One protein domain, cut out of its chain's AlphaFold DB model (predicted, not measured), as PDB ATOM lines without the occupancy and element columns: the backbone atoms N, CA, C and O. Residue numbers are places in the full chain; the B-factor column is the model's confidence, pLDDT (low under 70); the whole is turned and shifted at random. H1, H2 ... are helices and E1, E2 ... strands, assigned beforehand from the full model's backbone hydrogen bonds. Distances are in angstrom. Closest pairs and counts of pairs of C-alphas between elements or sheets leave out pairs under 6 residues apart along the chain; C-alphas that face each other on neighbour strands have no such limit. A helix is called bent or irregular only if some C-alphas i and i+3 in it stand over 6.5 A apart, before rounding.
ATOM      1  N   PRO A 762     184.628 203.143 141.915       88.81
ATOM      2  CA  PRO A 762     183.362 203.798 141.615       88.81
ATOM      3  C   PRO A 762     183.049 203.705 140.117       88.81
ATOM      4  O   PRO A 762     183.876 204.058 139.275       88.81
ATOM      5  N   ARG A 763     181.826 203.280 139.776       91.56
ATOM      6  CA  ARG A 763     181.347 203.081 138.390       91.56
ATOM      7  C   ARG A 763     181.032 204.391 137.645       91.56
ATOM      8  O   ARG A 763     180.103 204.434 136.843       91.56
ATOM      9  N   LEU A 764     181.740 205.481 137.937       92.06
ATOM     10  CA  LEU A 764     181.398 206.825 137.464       92.06
ATOM     11  C   LEU A 764     182.058 207.162 136.120       92.06
ATOM     12  O   LEU A 764     183.281 207.165 136.001       92.06
ATOM     13  N   VAL A 765     181.235 207.531 135.139       94.00
ATOM     14  CA  VAL A 765     181.638 207.907 133.776       94.00
ATOM     15  C   VAL A 765     181.137 209.303 133.404       94.00
ATOM     16  O   VAL A 765     180.159 209.787 133.971       94.00
ATOM     17  N   TRP A 766     181.806 209.944 132.443       94.12
ATOM     18  CA  TRP A 766     181.468 211.281 131.941       94.12
ATOM     19  C   TRP A 766     180.745 211.212 130.591       94.12
ATOM     20  O   TRP A 766     181.064 210.371 129.750       94.12
ATOM     21  N   THR A 767     179.793 212.113 130.341       94.62
ATOM     22  CA  THR A 767     179.025 212.149 129.079       94.62
ATOM     23  C   THR A 767     179.837 212.624 127.884       94.62
ATOM     24  O   THR A 767     179.583 212.175 126.765       94.62
ATOM     25  N   SER A 768     180.843 213.471 128.109       95.25
ATOM     26  CA  SER A 768     181.789 213.941 127.089       95.25
ATOM     27  C   SER A 768     182.431 212.778 126.327       95.25
ATOM     28  O   SER A 768     182.431 212.784 125.100       95.25
ATOM     29  N   TRP A 769     182.858 211.728 127.035       95.88
ATOM     30  CA  TRP A 769     183.397 210.491 126.461       95.88
ATOM     31  C   TRP A 769     182.427 209.816 125.481       95.88
ATOM     32  O   TRP A 769     182.808 209.450 124.372       95.88
ATOM     33  N   TYR A 770     181.149 209.701 125.846       97.25
ATOM     34  CA  TYR A 770     180.125 209.089 124.991       97.25
ATOM     35  C   TYR A 770     179.720 209.981 123.810       97.25
ATOM     36  O   TYR A 770     179.520 209.481 122.702       97.25
ATOM     37  N   LYS A 771     179.647 211.299 124.022       95.88
ATOM     38  CA  LYS A 771     179.352 212.299 122.986       95.88
ATOM     39  C   LYS A 771     180.467 212.370 121.936       95.88
ATOM     40  O   LYS A 771     180.182 212.390 120.733       95.88
ATOM     41  N   ASN A 772     181.723 212.351 122.376       96.00
ATOM     42  CA  ASN A 772     182.877 212.245 121.492       96.00
ATOM     43  C   ASN A 772     182.859 210.903 120.756       96.00
ATOM     44  O   ASN A 772     182.818 210.913 119.533       96.00
ATOM     45  N   ALA A 773     182.736 209.770 121.460       96.56
ATOM     46  CA  ALA A 773     182.683 208.440 120.845       96.56
ATOM     47  C   ALA A 773     181.602 208.326 119.753       96.56
ATOM     48  O   ALA A 773     181.857 207.755 118.692       96.56
ATOM     49  N   ALA A 774     180.415 208.904 119.978       97.12
ATOM     50  CA  ALA A 774     179.358 208.997 118.970       97.12
ATOM     51  C   ALA A 774     179.803 209.805 117.738       97.12
ATOM     52  O   ALA A 774     179.637 209.354 116.606       97.12
ATOM     53  N   THR A 775     180.412 210.975 117.958       96.19
ATOM     54  CA  THR A 775     180.925 211.873 116.907       96.19
ATOM     55  C   THR A 775     182.064 211.231 116.109       96.19
ATOM     56  O   THR A 775     182.075 211.281 114.879       96.19
ATOM     57  N   THR A 776     183.009 210.593 116.794       95.62
ATOM     58  CA  THR A 776     184.166 209.899 116.224       95.62
ATOM     59  C   THR A 776     183.713 208.689 115.399       95.62
ATOM     60  O   THR A 776     184.133 208.530 114.251       95.62
ATOM     61  N   MET A 777     182.762 207.899 115.912       96.25
ATOM     62  CA  MET A 777     182.148 206.783 115.182       96.25
ATOM     63  C   MET A 777     181.343 207.258 113.964       96.25
ATOM     64  O   MET A 777     181.462 206.662 112.897       96.25
ATOM     65  N   ALA A 778     180.587 208.355 114.076       95.75
ATOM     66  CA  ALA A 778     179.849 208.942 112.954       95.75
ATOM     67  C   ALA A 778     180.762 209.485 111.842       95.75
ATOM     68  O   ALA A 778     180.369 209.476 110.680       95.75
ATOM     69  N   LYS A 779     181.983 209.924 112.172       94.88
ATOM     70  CA  LYS A 779     182.973 210.395 111.188       94.88
ATOM     71  C   LYS A 779     183.789 209.269 110.553       94.88
ATOM     72  O   LYS A 779     184.094 209.352 109.368       94.88
ATOM     73  N   LYS A 780     184.187 208.250 111.327       93.25
ATOM     74  CA  LYS A 780     185.200 207.259 110.905       93.25
ATOM     75  C   LYS A 780     184.692 205.820 110.769       93.25
ATOM     76  O   LYS A 780     185.367 205.012 110.145       93.25
ATOM     77  N   ALA A 781     183.517 205.488 111.308       91.25
ATOM     78  CA  ALA A 781     182.973 204.125 111.329       91.25
ATOM     79  C   ALA A 781     181.444 204.077 111.100       91.25
ATOM     80  O   ALA A 781     180.755 203.218 111.648       91.25
ATOM     81  N   ALA A 782     180.894 205.001 110.301       85.88
ATOM     82  CA  ALA A 782     179.447 205.191 110.151       85.88
ATOM     83  C   ALA A 782     178.692 203.977 109.574       85.88
ATOM     84  O   ALA A 782     177.573 203.677 110.005       85.88
ATOM     85  N   ALA A 783     179.293 203.278 108.606       88.12
ATOM     86  CA  ALA A 783     178.661 202.180 107.875       88.12
ATOM     87  C   ALA A 783     178.173 201.068 108.825       88.12
ATOM     88  O   ALA A 783     178.938 200.529 109.621       88.12
ATOM     89  N   GLY A 784     176.875 200.750 108.769       87.50
ATOM     90  CA  GLY A 784     176.228 199.740 109.620       87.50
ATOM     91  C   GLY A 784     176.046 200.110 111.104       87.50
ATOM     92  O   GLY A 784     175.325 199.409 111.813       87.50
ATOM     93  N   ASN A 785     176.632 201.212 111.588       93.12
ATOM     94  CA  ASN A 785     176.692 201.543 113.019       93.12
ATOM     95  C   ASN A 785     175.701 202.627 113.480       93.12
ATOM     96  O   ASN A 785     175.736 203.016 114.646       93.12
ATOM     97  N   SER A 786     174.777 203.085 112.630       91.62
ATOM     98  CA  SER A 786     173.807 204.157 112.945       91.62
ATOM     99  C   SER A 786     173.067 203.969 114.281       91.62
ATOM    100  O   SER A 786     173.011 204.892 115.092       91.62
ATOM    101  N   LYS A 787     172.578 202.754 114.570       94.81
ATOM    102  CA  LYS A 787     171.919 202.419 115.852       94.81
ATOM    103  C   LYS A 787     172.861 202.528 117.063       94.81
ATOM    104  O   LYS A 787     172.412 202.866 118.154       94.81
ATOM    105  N   LEU A 788     174.153 202.245 116.884       96.06
ATOM    106  CA  LEU A 788     175.168 202.328 117.941       96.06
ATOM    107  C   LEU A 788     175.612 203.778 118.177       96.06
ATOM    108  O   LEU A 788     175.744 204.185 119.327       96.06
ATOM    109  N   ILE A 789     175.742 204.572 117.111       96.88
ATOM    110  CA  ILE A 789     175.964 206.025 117.179       96.88
ATOM    111  C   ILE A 789     174.814 206.696 117.938       96.88
ATOM    112  O   ILE A 789     175.060 207.430 118.890       96.88
ATOM    113  N   ALA A 790     173.558 206.393 117.589       96.50
ATOM    114  CA  ALA A 790     172.387 206.930 118.286       96.50
ATOM    115  C   ALA A 790     172.350 206.537 119.777       96.50
ATOM    116  O   ALA A 790     172.033 207.366 120.631       96.50
ATOM    117  N   ALA A 791     172.728 205.295 120.106       96.94
ATOM    118  CA  ALA A 791     172.846 204.842 121.490       96.94
ATOM    119  C   ALA A 791     173.937 205.611 122.260       96.94
ATOM    120  O   ALA A 791     173.677 206.091 123.361       96.94
ATOM    121  N   LEU A 792     175.124 205.800 121.669       96.56
ATOM    122  CA  LEU A 792     176.201 206.602 122.260       96.56
ATOM    123  C   LEU A 792     175.794 208.067 122.453       96.56
ATOM    124  O   LEU A 792     176.033 208.613 123.525       96.56
ATOM    125  N   SER A 793     175.110 208.679 121.483       96.31
ATOM    126  CA  SER A 793     174.562 210.034 121.628       96.31
ATOM    127  C   SER A 793     173.568 210.131 122.789       96.31
ATOM    128  O   SER A 793     173.608 211.104 123.535       96.31
ATOM    129  N   LYS A 794     172.725 209.107 123.007       96.00
ATOM    130  CA  LYS A 794     171.810 209.049 124.162       96.00
ATOM    131  C   LYS A 794     172.552 208.900 125.499       96.00
ATOM    132  O   LYS A 794     172.115 209.471 126.494       96.00
ATOM    133  N   LEU A 795     173.679 208.183 125.540       94.62
ATOM    134  CA  LEU A 795     174.554 208.129 126.724       94.62
ATOM    135  C   LEU A 795     175.301 209.455 126.953       94.62
ATOM    136  O   LEU A 795     175.459 209.885 128.093       94.62
ATOM    137  N   GLY A 796     175.700 210.133 125.875       92.81
ATOM    138  CA  GLY A 796     176.333 211.456 125.883       92.81
ATOM    139  C   GLY A 796     175.386 212.633 126.151       92.81
ATOM    140  O   GLY A 796     175.847 213.772 126.178       92.81
ATOM    141  N   ALA A 797     174.091 212.370 126.355       91.75
ATOM    142  CA  ALA A 797     173.046 213.354 126.652       91.75
ATOM    143  C   ALA A 797     172.465 213.224 128.080       91.75
ATOM    144  O   ALA A 797     171.413 213.786 128.371       91.75
ATOM    145  N   ARG A 798     173.121 212.456 128.963       90.50
ATOM    146  CA  ARG A 798     172.763 212.333 130.390       90.50
ATOM    147  C   ARG A 798     173.318 213.509 131.215       90.50
ATOM    148  O   ARG A 798     173.930 214.425 130.667       90.50
ATOM    149  N   THR A 799     173.138 213.471 132.537       84.00
ATOM    150  CA  THR A 799     173.867 214.339 133.480       84.00
ATOM    151  C   THR A 799     175.375 214.187 133.286       84.00
ATOM    152  O   THR A 799     175.840 213.083 133.021       84.00
ATOM    153  N   GLU A 800     176.141 215.273 133.423       86.94
ATOM    154  CA  GLU A 800     177.565 215.358 133.043       86.94
ATOM    155  C   GLU A 800     178.426 214.170 133.510       86.94
ATOM    156  O   GLU A 800     179.228 213.635 132.739       86.94
ATOM    157  N   ARG A 801     178.195 213.713 134.743       93.31
ATOM    158  CA  ARG A 801     178.762 212.494 135.322       93.31
ATOM    159  C   ARG A 801     177.624 211.593 135.816       93.31
ATOM    160  O   ARG A 801     176.639 212.086 136.366       93.31
ATOM    161  N   TRP A 802     177.735 210.281 135.603       92.69
ATOM    162  CA  TRP A 802     176.708 209.294 135.976       92.69
ATOM    163  C   TRP A 802     177.303 207.898 136.219       92.69
ATOM    164  O   TRP A 802     178.463 207.642 135.896       92.69
ATOM    165  N   ALA A 803     176.523 206.989 136.814       92.25
ATOM    166  CA  ALA A 803     176.972 205.644 137.178       92.25
ATOM    167  C   ALA A 803     176.663 204.595 136.088       92.25
ATOM    168  O   ALA A 803     175.501 204.308 135.792       92.25
ATOM    169  N   LEU A 804     177.697 203.969 135.525       93.44
ATOM    170  CA  LEU A 804     177.595 202.883 134.547       93.44
ATOM    171  C   LEU A 804     177.276 201.549 135.250       93.44
ATOM    172  O   LEU A 804     178.139 200.689 135.435       93.44
ATOM    173  N   VAL A 805     176.022 201.407 135.681       88.94
ATOM    174  CA  VAL A 805     175.504 200.211 136.376       88.94
ATOM    175  C   VAL A 805     174.602 199.328 135.511       88.94
ATOM    176  O   VAL A 805     174.488 198.143 135.792       88.94
ATOM    177  N   ASN A 806     173.976 199.878 134.467       91.81
ATOM    178  CA  ASN A 806     173.008 199.164 133.635       91.81
ATOM    179  C   ASN A 806     173.697 198.285 132.572       91.81
ATOM    180  O   ASN A 806     174.523 198.775 131.800       91.81
ATOM    181  N   ASP A 807     173.310 197.010 132.477       91.75
ATOM    182  CA  ASP A 807     173.912 196.046 131.542       91.75
ATOM    183  C   ASP A 807     173.757 196.430 130.063       91.75
ATOM    184  O   ASP A 807     174.650 196.159 129.257       91.75
ATOM    185  N   GLY A 808     172.667 197.108 129.694       94.38
ATOM    186  CA  GLY A 808     172.463 197.640 128.346       94.38
ATOM    187  C   GLY A 808     173.476 198.734 128.008       94.38
ATOM    188  O   GLY A 808     174.128 198.673 126.964       94.38
ATOM    189  N   ASP A 809     173.681 199.688 128.918       95.25
ATOM    190  CA  ASP A 809     174.677 200.757 128.766       95.25
ATOM    191  C   ASP A 809     176.113 200.195 128.741       95.25
ATOM    192  O   ASP A 809     176.960 200.640 127.959       95.25
ATOM    193  N   ILE A 810     176.384 199.168 129.553       95.94
ATOM    194  CA  ILE A 810     177.652 198.425 129.568       95.94
ATOM    195  C   ILE A 810     177.867 197.699 128.229       95.94
ATOM    196  O   ILE A 810     178.951 197.791 127.645       95.94
ATOM    197  N   ALA A 811     176.847 197.024 127.693       96.69
ATOM    198  CA  ALA A 811     176.911 196.346 126.399       96.69
ATOM    199  C   ALA A 811     177.110 197.333 125.233       96.69
ATOM    200  O   ALA A 811     177.928 197.071 124.344       96.69
ATOM    201  N   ILE A 812     176.438 198.492 125.263       97.38
ATOM    202  CA  ILE A 812     176.656 199.605 124.325       97.38
ATOM    203  C   ILE A 812     178.114 200.076 124.402       97.38
ATOM    204  O   ILE A 812     178.783 200.132 123.370       97.38
ATOM    205  N   THR A 813     178.629 200.335 125.609       96.81
ATOM    206  CA  THR A 813     180.013 200.794 125.843       96.81
ATOM    207  C   THR A 813     181.036 199.810 125.264       96.81
ATOM    208  O   THR A 813     181.901 200.204 124.481       96.81
ATOM    209  N   ARG A 814     180.903 198.509 125.566       97.69
ATOM    210  CA  ARG A 814     181.801 197.453 125.059       97.69
ATOM    211  C   ARG A 814     181.736 197.307 123.542       97.69
ATOM    212  O   ARG A 814     182.775 197.210 122.886       97.69
ATOM    213  N   LYS A 815     180.527 197.300 122.966       97.38
ATOM    214  CA  LYS A 815     180.336 197.193 121.512       97.38
ATOM    215  C   LYS A 815     180.942 198.399 120.795       97.38
ATOM    216  O   LYS A 815     181.629 198.225 119.794       97.38
ATOM    217  N   ALA A 816     180.740 199.599 121.335       96.88
ATOM    218  CA  ALA A 816     181.297 200.830 120.796       96.88
ATOM    219  C   ALA A 816     182.825 200.882 120.867       96.88
ATOM    220  O   ALA A 816     183.454 201.204 119.865       96.88
ATOM    221  N   TYR A 817     183.424 200.492 121.996       97.69
ATOM    222  CA  TYR A 817     184.879 200.390 122.125       97.69
ATOM    223  C   TYR A 817     185.472 199.409 121.100       97.69
ATOM    224  O   TYR A 817     186.465 199.725 120.448       97.69
ATOM    225  N   LYS A 818     184.827 198.252 120.876       96.94
ATOM    226  CA  LYS A 818     185.255 197.286 119.849       96.94
ATOM    227  C   LYS A 818     185.141 197.844 118.422       96.94
ATOM    228  O   LYS A 818     186.037 197.603 117.622       96.94
ATOM    229  N   VAL A 819     184.072 198.583 118.106       96.31
ATOM    230  CA  VAL A 819     183.878 199.215 116.784       96.31
ATOM    231  C   VAL A 819     184.875 200.352 116.548       96.31
ATOM    232  O   VAL A 819     185.512 200.388 115.505       96.31
ATOM    233  N   LEU A 820     185.085 201.243 117.520       95.25
ATOM    234  CA  LEU A 820     186.115 202.285 117.420       95.25
ATOM    235  C   LEU A 820     187.532 201.688 117.341       95.25
ATOM    236  O   LEU A 820     188.412 202.267 116.708       95.25
ATOM    237  N   GLY A 821     187.737 200.499 117.916       94.88
ATOM    238  CA  GLY A 821     188.993 199.754 117.844       94.88
ATOM    239  C   GLY A 821     189.407 199.344 116.430       94.88
ATOM    240  O   GLY A 821     190.602 199.335 116.143       94.88
ATOM    241  N   THR A 822     188.465 199.070 115.516       94.56
ATOM    242  CA  THR A 822     188.815 198.715 114.123       94.56
ATOM    243  C   THR A 822     189.343 199.906 113.325       94.56
ATOM    244  O   THR A 822     190.064 199.712 112.350       94.56
ATOM    245  N   VAL A 823     189.043 201.132 113.768       93.25
ATOM    246  CA  VAL A 823     189.523 202.393 113.178       93.25
ATOM    247  C   VAL A 823     190.560 203.114 114.057       93.25
ATOM    248  O   VAL A 823     190.927 204.245 113.759       93.25
ATOM    249  N   LYS A 824     191.069 202.440 115.104       93.56
ATOM    250  CA  LYS A 824     192.088 202.922 116.066       93.56
ATOM    251  C   LYS A 824     191.691 204.170 116.884       93.56
ATOM    252  O   LYS A 824     192.558 204.892 117.366       93.56
ATOM    253  N   GLU A 825     190.393 204.405 117.076       93.94
ATOM    254  CA  GLU A 825     189.834 205.610 117.720       93.94
ATOM    255  C   GLU A 825     189.114 205.316 119.047       93.94
ATOM    256  O   GLU A 825     188.261 206.064 119.516       93.94
ATOM    257  N   GLN A 826     189.434 204.196 119.692       92.69
ATOM    258  CA  GLN A 826     188.771 203.742 120.918       92.69
ATOM    259  C   GLN A 826     189.170 204.512 122.194       92.69
ATOM    260  O   GLN A 826     188.782 204.117 123.295       92.69
ATOM    261  N   TRP A 827     189.945 205.594 122.072       92.69
ATOM    262  CA  TRP A 827     190.470 206.360 123.207       92.69
ATOM    263  C   TRP A 827     189.360 207.043 124.020       92.69
ATOM    264  O   TRP A 827     189.412 206.980 125.248       92.69
ATOM    265  N   ASP A 828     188.323 207.567 123.355       90.06
ATOM    266  CA  ASP A 828     187.137 208.170 123.985       90.06
ATOM    267  C   ASP A 828     186.492 207.242 125.035       90.06
ATOM    268  O   ASP A 828     186.081 207.686 126.103       90.06
ATOM    269  N   LEU A 829     186.445 205.930 124.768       96.25
ATOM    270  CA  LEU A 829     185.833 204.929 125.654       96.25
ATOM    271  C   LEU A 829     186.855 204.099 126.452       96.25
ATOM    272  O   LEU A 829     186.472 203.147 127.136       96.25
ATOM    273  N   LYS A 830     188.144 204.465 126.427       95.44
ATOM    274  CA  LYS A 830     189.200 203.747 127.161       95.44
ATOM    275  C   LYS A 830     188.999 203.806 128.678       95.44
ATOM    276  O   LYS A 830     189.175 202.790 129.342       95.44
ATOM    277  N   GLN A 831     188.599 204.958 129.221       93.62
ATOM    278  CA  GLN A 831     188.396 205.119 130.668       93.62
ATOM    279  C   GLN A 831     187.170 204.337 131.196       93.62
ATOM    280  O   GLN A 831     187.344 203.584 132.157       93.62
ATOM    281  N   PRO A 832     185.975 204.381 130.561       94.81
ATOM    282  CA  PRO A 832     184.872 203.470 130.886       94.81
ATOM    283  C   PRO A 832     185.257 201.988 130.827       94.81
ATOM    284  O   PRO A 832     184.863 201.213 131.699       94.81
ATOM    285  N   MET A 833     186.039 201.581 129.823       95.75
ATOM    286  CA  MET A 833     186.456 200.186 129.676       95.75
ATOM    287  C   MET A 833     187.462 199.740 130.737       95.75
ATOM    288  O   MET A 833     187.314 198.637 131.259       95.75
ATOM    289  N   GLU A 834     188.438 200.575 131.105       93.81
ATOM    290  CA  GLU A 834     189.347 200.246 132.209       93.81
ATOM    291  C   GLU A 834     188.587 200.202 133.539       93.81
ATOM    292  O   GLU A 834     188.727 199.244 134.286       93.81
ATOM    293  N   MET A 835     187.702 201.165 133.811       93.88
ATOM    294  CA  MET A 835     186.836 201.158 134.998       93.88
ATOM    295  C   MET A 835     186.011 199.862 135.124       93.88
ATOM    296  O   MET A 835     185.931 199.294 136.215       93.88
ATOM    297  N   LEU A 836     185.450 199.350 134.022       94.69
ATOM    298  CA  LEU A 836     184.787 198.041 134.003       94.69
ATOM    299  C   LEU A 836     185.777 196.890 134.257       94.69
ATOM    300  O   LEU A 836     185.497 196.018 135.078       94.69
ATOM    301  N   ALA A 837     186.949 196.907 133.613       94.56
ATOM    302  CA  ALA A 837     187.975 195.877 133.779       94.56
ATOM    303  C   ALA A 837     188.522 195.801 135.218       94.56
ATOM    304  O   ALA A 837     188.752 194.702 135.721       94.56
ATOM    305  N   ARG A 838     188.674 196.941 135.910       94.00
ATOM    306  CA  ARG A 838     189.036 197.025 137.339       94.00
ATOM    307  C   ARG A 838     188.068 196.220 138.206       94.00
ATOM    308  O   ARG A 838     188.491 195.385 138.999       94.00
ATOM    309  N   ILE A 839     186.766 196.416 138.005       93.88
ATOM    310  CA  ILE A 839     185.708 195.734 138.767       93.88
ATOM    311  C   ILE A 839     185.630 194.252 138.389       93.88
ATOM    312  O   ILE A 839     185.497 193.401 139.259       93.88
ATOM    313  N   GLU A 840     185.806 193.904 137.112       94.44
ATOM    314  CA  GLU A 840     185.903 192.504 136.685       94.44
ATOM    315  C   GLU A 840     187.087 191.761 137.308       94.44
ATOM    316  O   GLU A 840     186.974 190.562 137.559       94.44
ATOM    317  N   ARG A 841     188.227 192.430 137.540       96.19
ATOM    318  CA  ARG A 841     189.390 191.823 138.210       96.19
ATOM    319  C   ARG A 841     189.064 191.446 139.657       96.19
ATOM    320  O   ARG A 841     189.443 190.350 140.067       96.19
ATOM    321  N   LEU A 842     188.330 192.304 140.369       96.81
ATOM    322  CA  LEU A 842     187.851 192.060 141.736       96.81
ATOM    323  C   LEU A 842     186.764 190.978 141.776       96.81
ATOM    324  O   LEU A 842     186.930 189.980 142.473       96.81
ATOM    325  N   ASN A 843     185.733 191.084 140.929       95.62
ATOM    326  CA  ASN A 843     184.669 190.079 140.830       95.62
ATOM    327  C   ASN A 843     185.231 188.680 140.506       95.62
ATOM    328  O   ASN A 843     184.748 187.685 141.038       95.62
ATOM    329  N   ARG A 844     186.286 188.585 139.678       95.94
ATOM    330  CA  ARG A 844     186.994 187.321 139.378       95.94
ATOM    331  C   ARG A 844     187.847 186.771 140.527       95.94
ATOM    332  O   ARG A 844     188.357 185.665 140.392       95.94
ATOM    333  N   MET A 845     188.004 187.506 141.627       95.75
ATOM    334  CA  MET A 845     188.516 186.990 142.904       95.75
ATOM    335  C   MET A 845     187.392 186.643 143.898       95.75
ATOM    336  O   MET A 845     187.672 186.183 145.000       95.75
ATOM    337  N   GLY A 846     186.122 186.864 143.537       95.94
ATOM    338  CA  GLY A 846     184.987 186.799 144.465       95.94
ATOM    339  C   GLY A 846     184.784 188.074 145.295       95.94
ATOM    340  O   GLY A 846     183.909 188.098 146.154       95.94
ATOM    341  N   ILE A 847     185.554 189.138 145.034       97.31
ATOM    342  CA  ILE A 847     185.450 190.427 145.726       97.31
ATOM    343  C   ILE A 847     184.395 191.285 145.024       97.31
ATOM    344  O   ILE A 847     184.570 191.681 143.872       97.31
ATOM    345  N   THR A 848     183.298 191.563 145.723       95.88
ATOM    346  CA  THR A 848     182.099 192.226 145.183       95.88
ATOM    347  C   THR A 848     181.672 193.472 145.966       95.88
ATOM    348  O   THR A 848     180.875 194.260 145.458       95.88
ATOM    349  N   ASN A 849     182.208 193.668 147.174       95.88
ATOM    350  CA  ASN A 849     181.884 194.762 148.090       95.88
ATOM    351  C   ASN A 849     183.126 195.242 148.866       95.88
ATOM    352  O   ASN A 849     184.180 194.603 148.827       95.88
TER     353      ASN A 849
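What this domain is: This is residues 762 to 849 of the 1056 residues of an uncharacterized protein of Pseudomonas sp. MPR-ANC1 (UniProt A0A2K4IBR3). A helical hairpin, H1 and H2 side by side, is crossed by H3, and H4 folds back from the end of H3 past the start of H1. A small two-strand sheet, E1 with E2, sits at one end of the hairpin, and residues 841 to 846 stick out. The printed part has 88 residues, in the order E1, H1, H2, E2, H3, H4, mostly helix, with the sheet antiparallel. It is compact, with a radius of gyration of the C-alphas of 13.0 A and spans of 40 by 28 by 19 A.

Where its parts are: Find C-alpha 764 at (181.398, 206.825, 137.464), where E1, residues 764 to 766, begins. H1, residues 767 to 780, runs 19.8 A; H2, residues 786 to 795, 14.4 A. Next come E2, residues 801 to 803, and H3, residues 807 to 822, 23.1 A long. H4, residues 826 to 843, runs 24.5 A to C-alpha 843 at (184.669, 190.079, 140.830); it is irregular, with C-alphas 828 and 831 7.5 A apart, and has a kink of 37 degrees near residue 833.

How they stand to each other: In E1 and E2, look for N 765 and O 802, 2.9 A apart. The hairpin H1 and H2 touch, closest at C-alphas 774 and 789, 4.9 A, at a shallow tilt of 18 degrees, opposite ways. H3 touches H2 with residues 809 to 816 alone, closest at C-alphas 816 and 788, 6.9 A, at a steep tilt of 56 degrees. H4 touches H1 with residues 826 to 829 alone, closest at C-alphas 828 and 769, 5.1 A. H2 and H4 are apart. Every O i to N i+4 pair is within hydrogen-bond range in H1 and H2, 11 of 12 in H3 and 12 of 14 in H4.

The domain as a whole: The C-alphas of Ala 783 and Asn 849, the two farthest apart, are 41.0 A from each other. The printed part has no cut, its links between elements are tight, and no printed residue is under 70 in pLDDT.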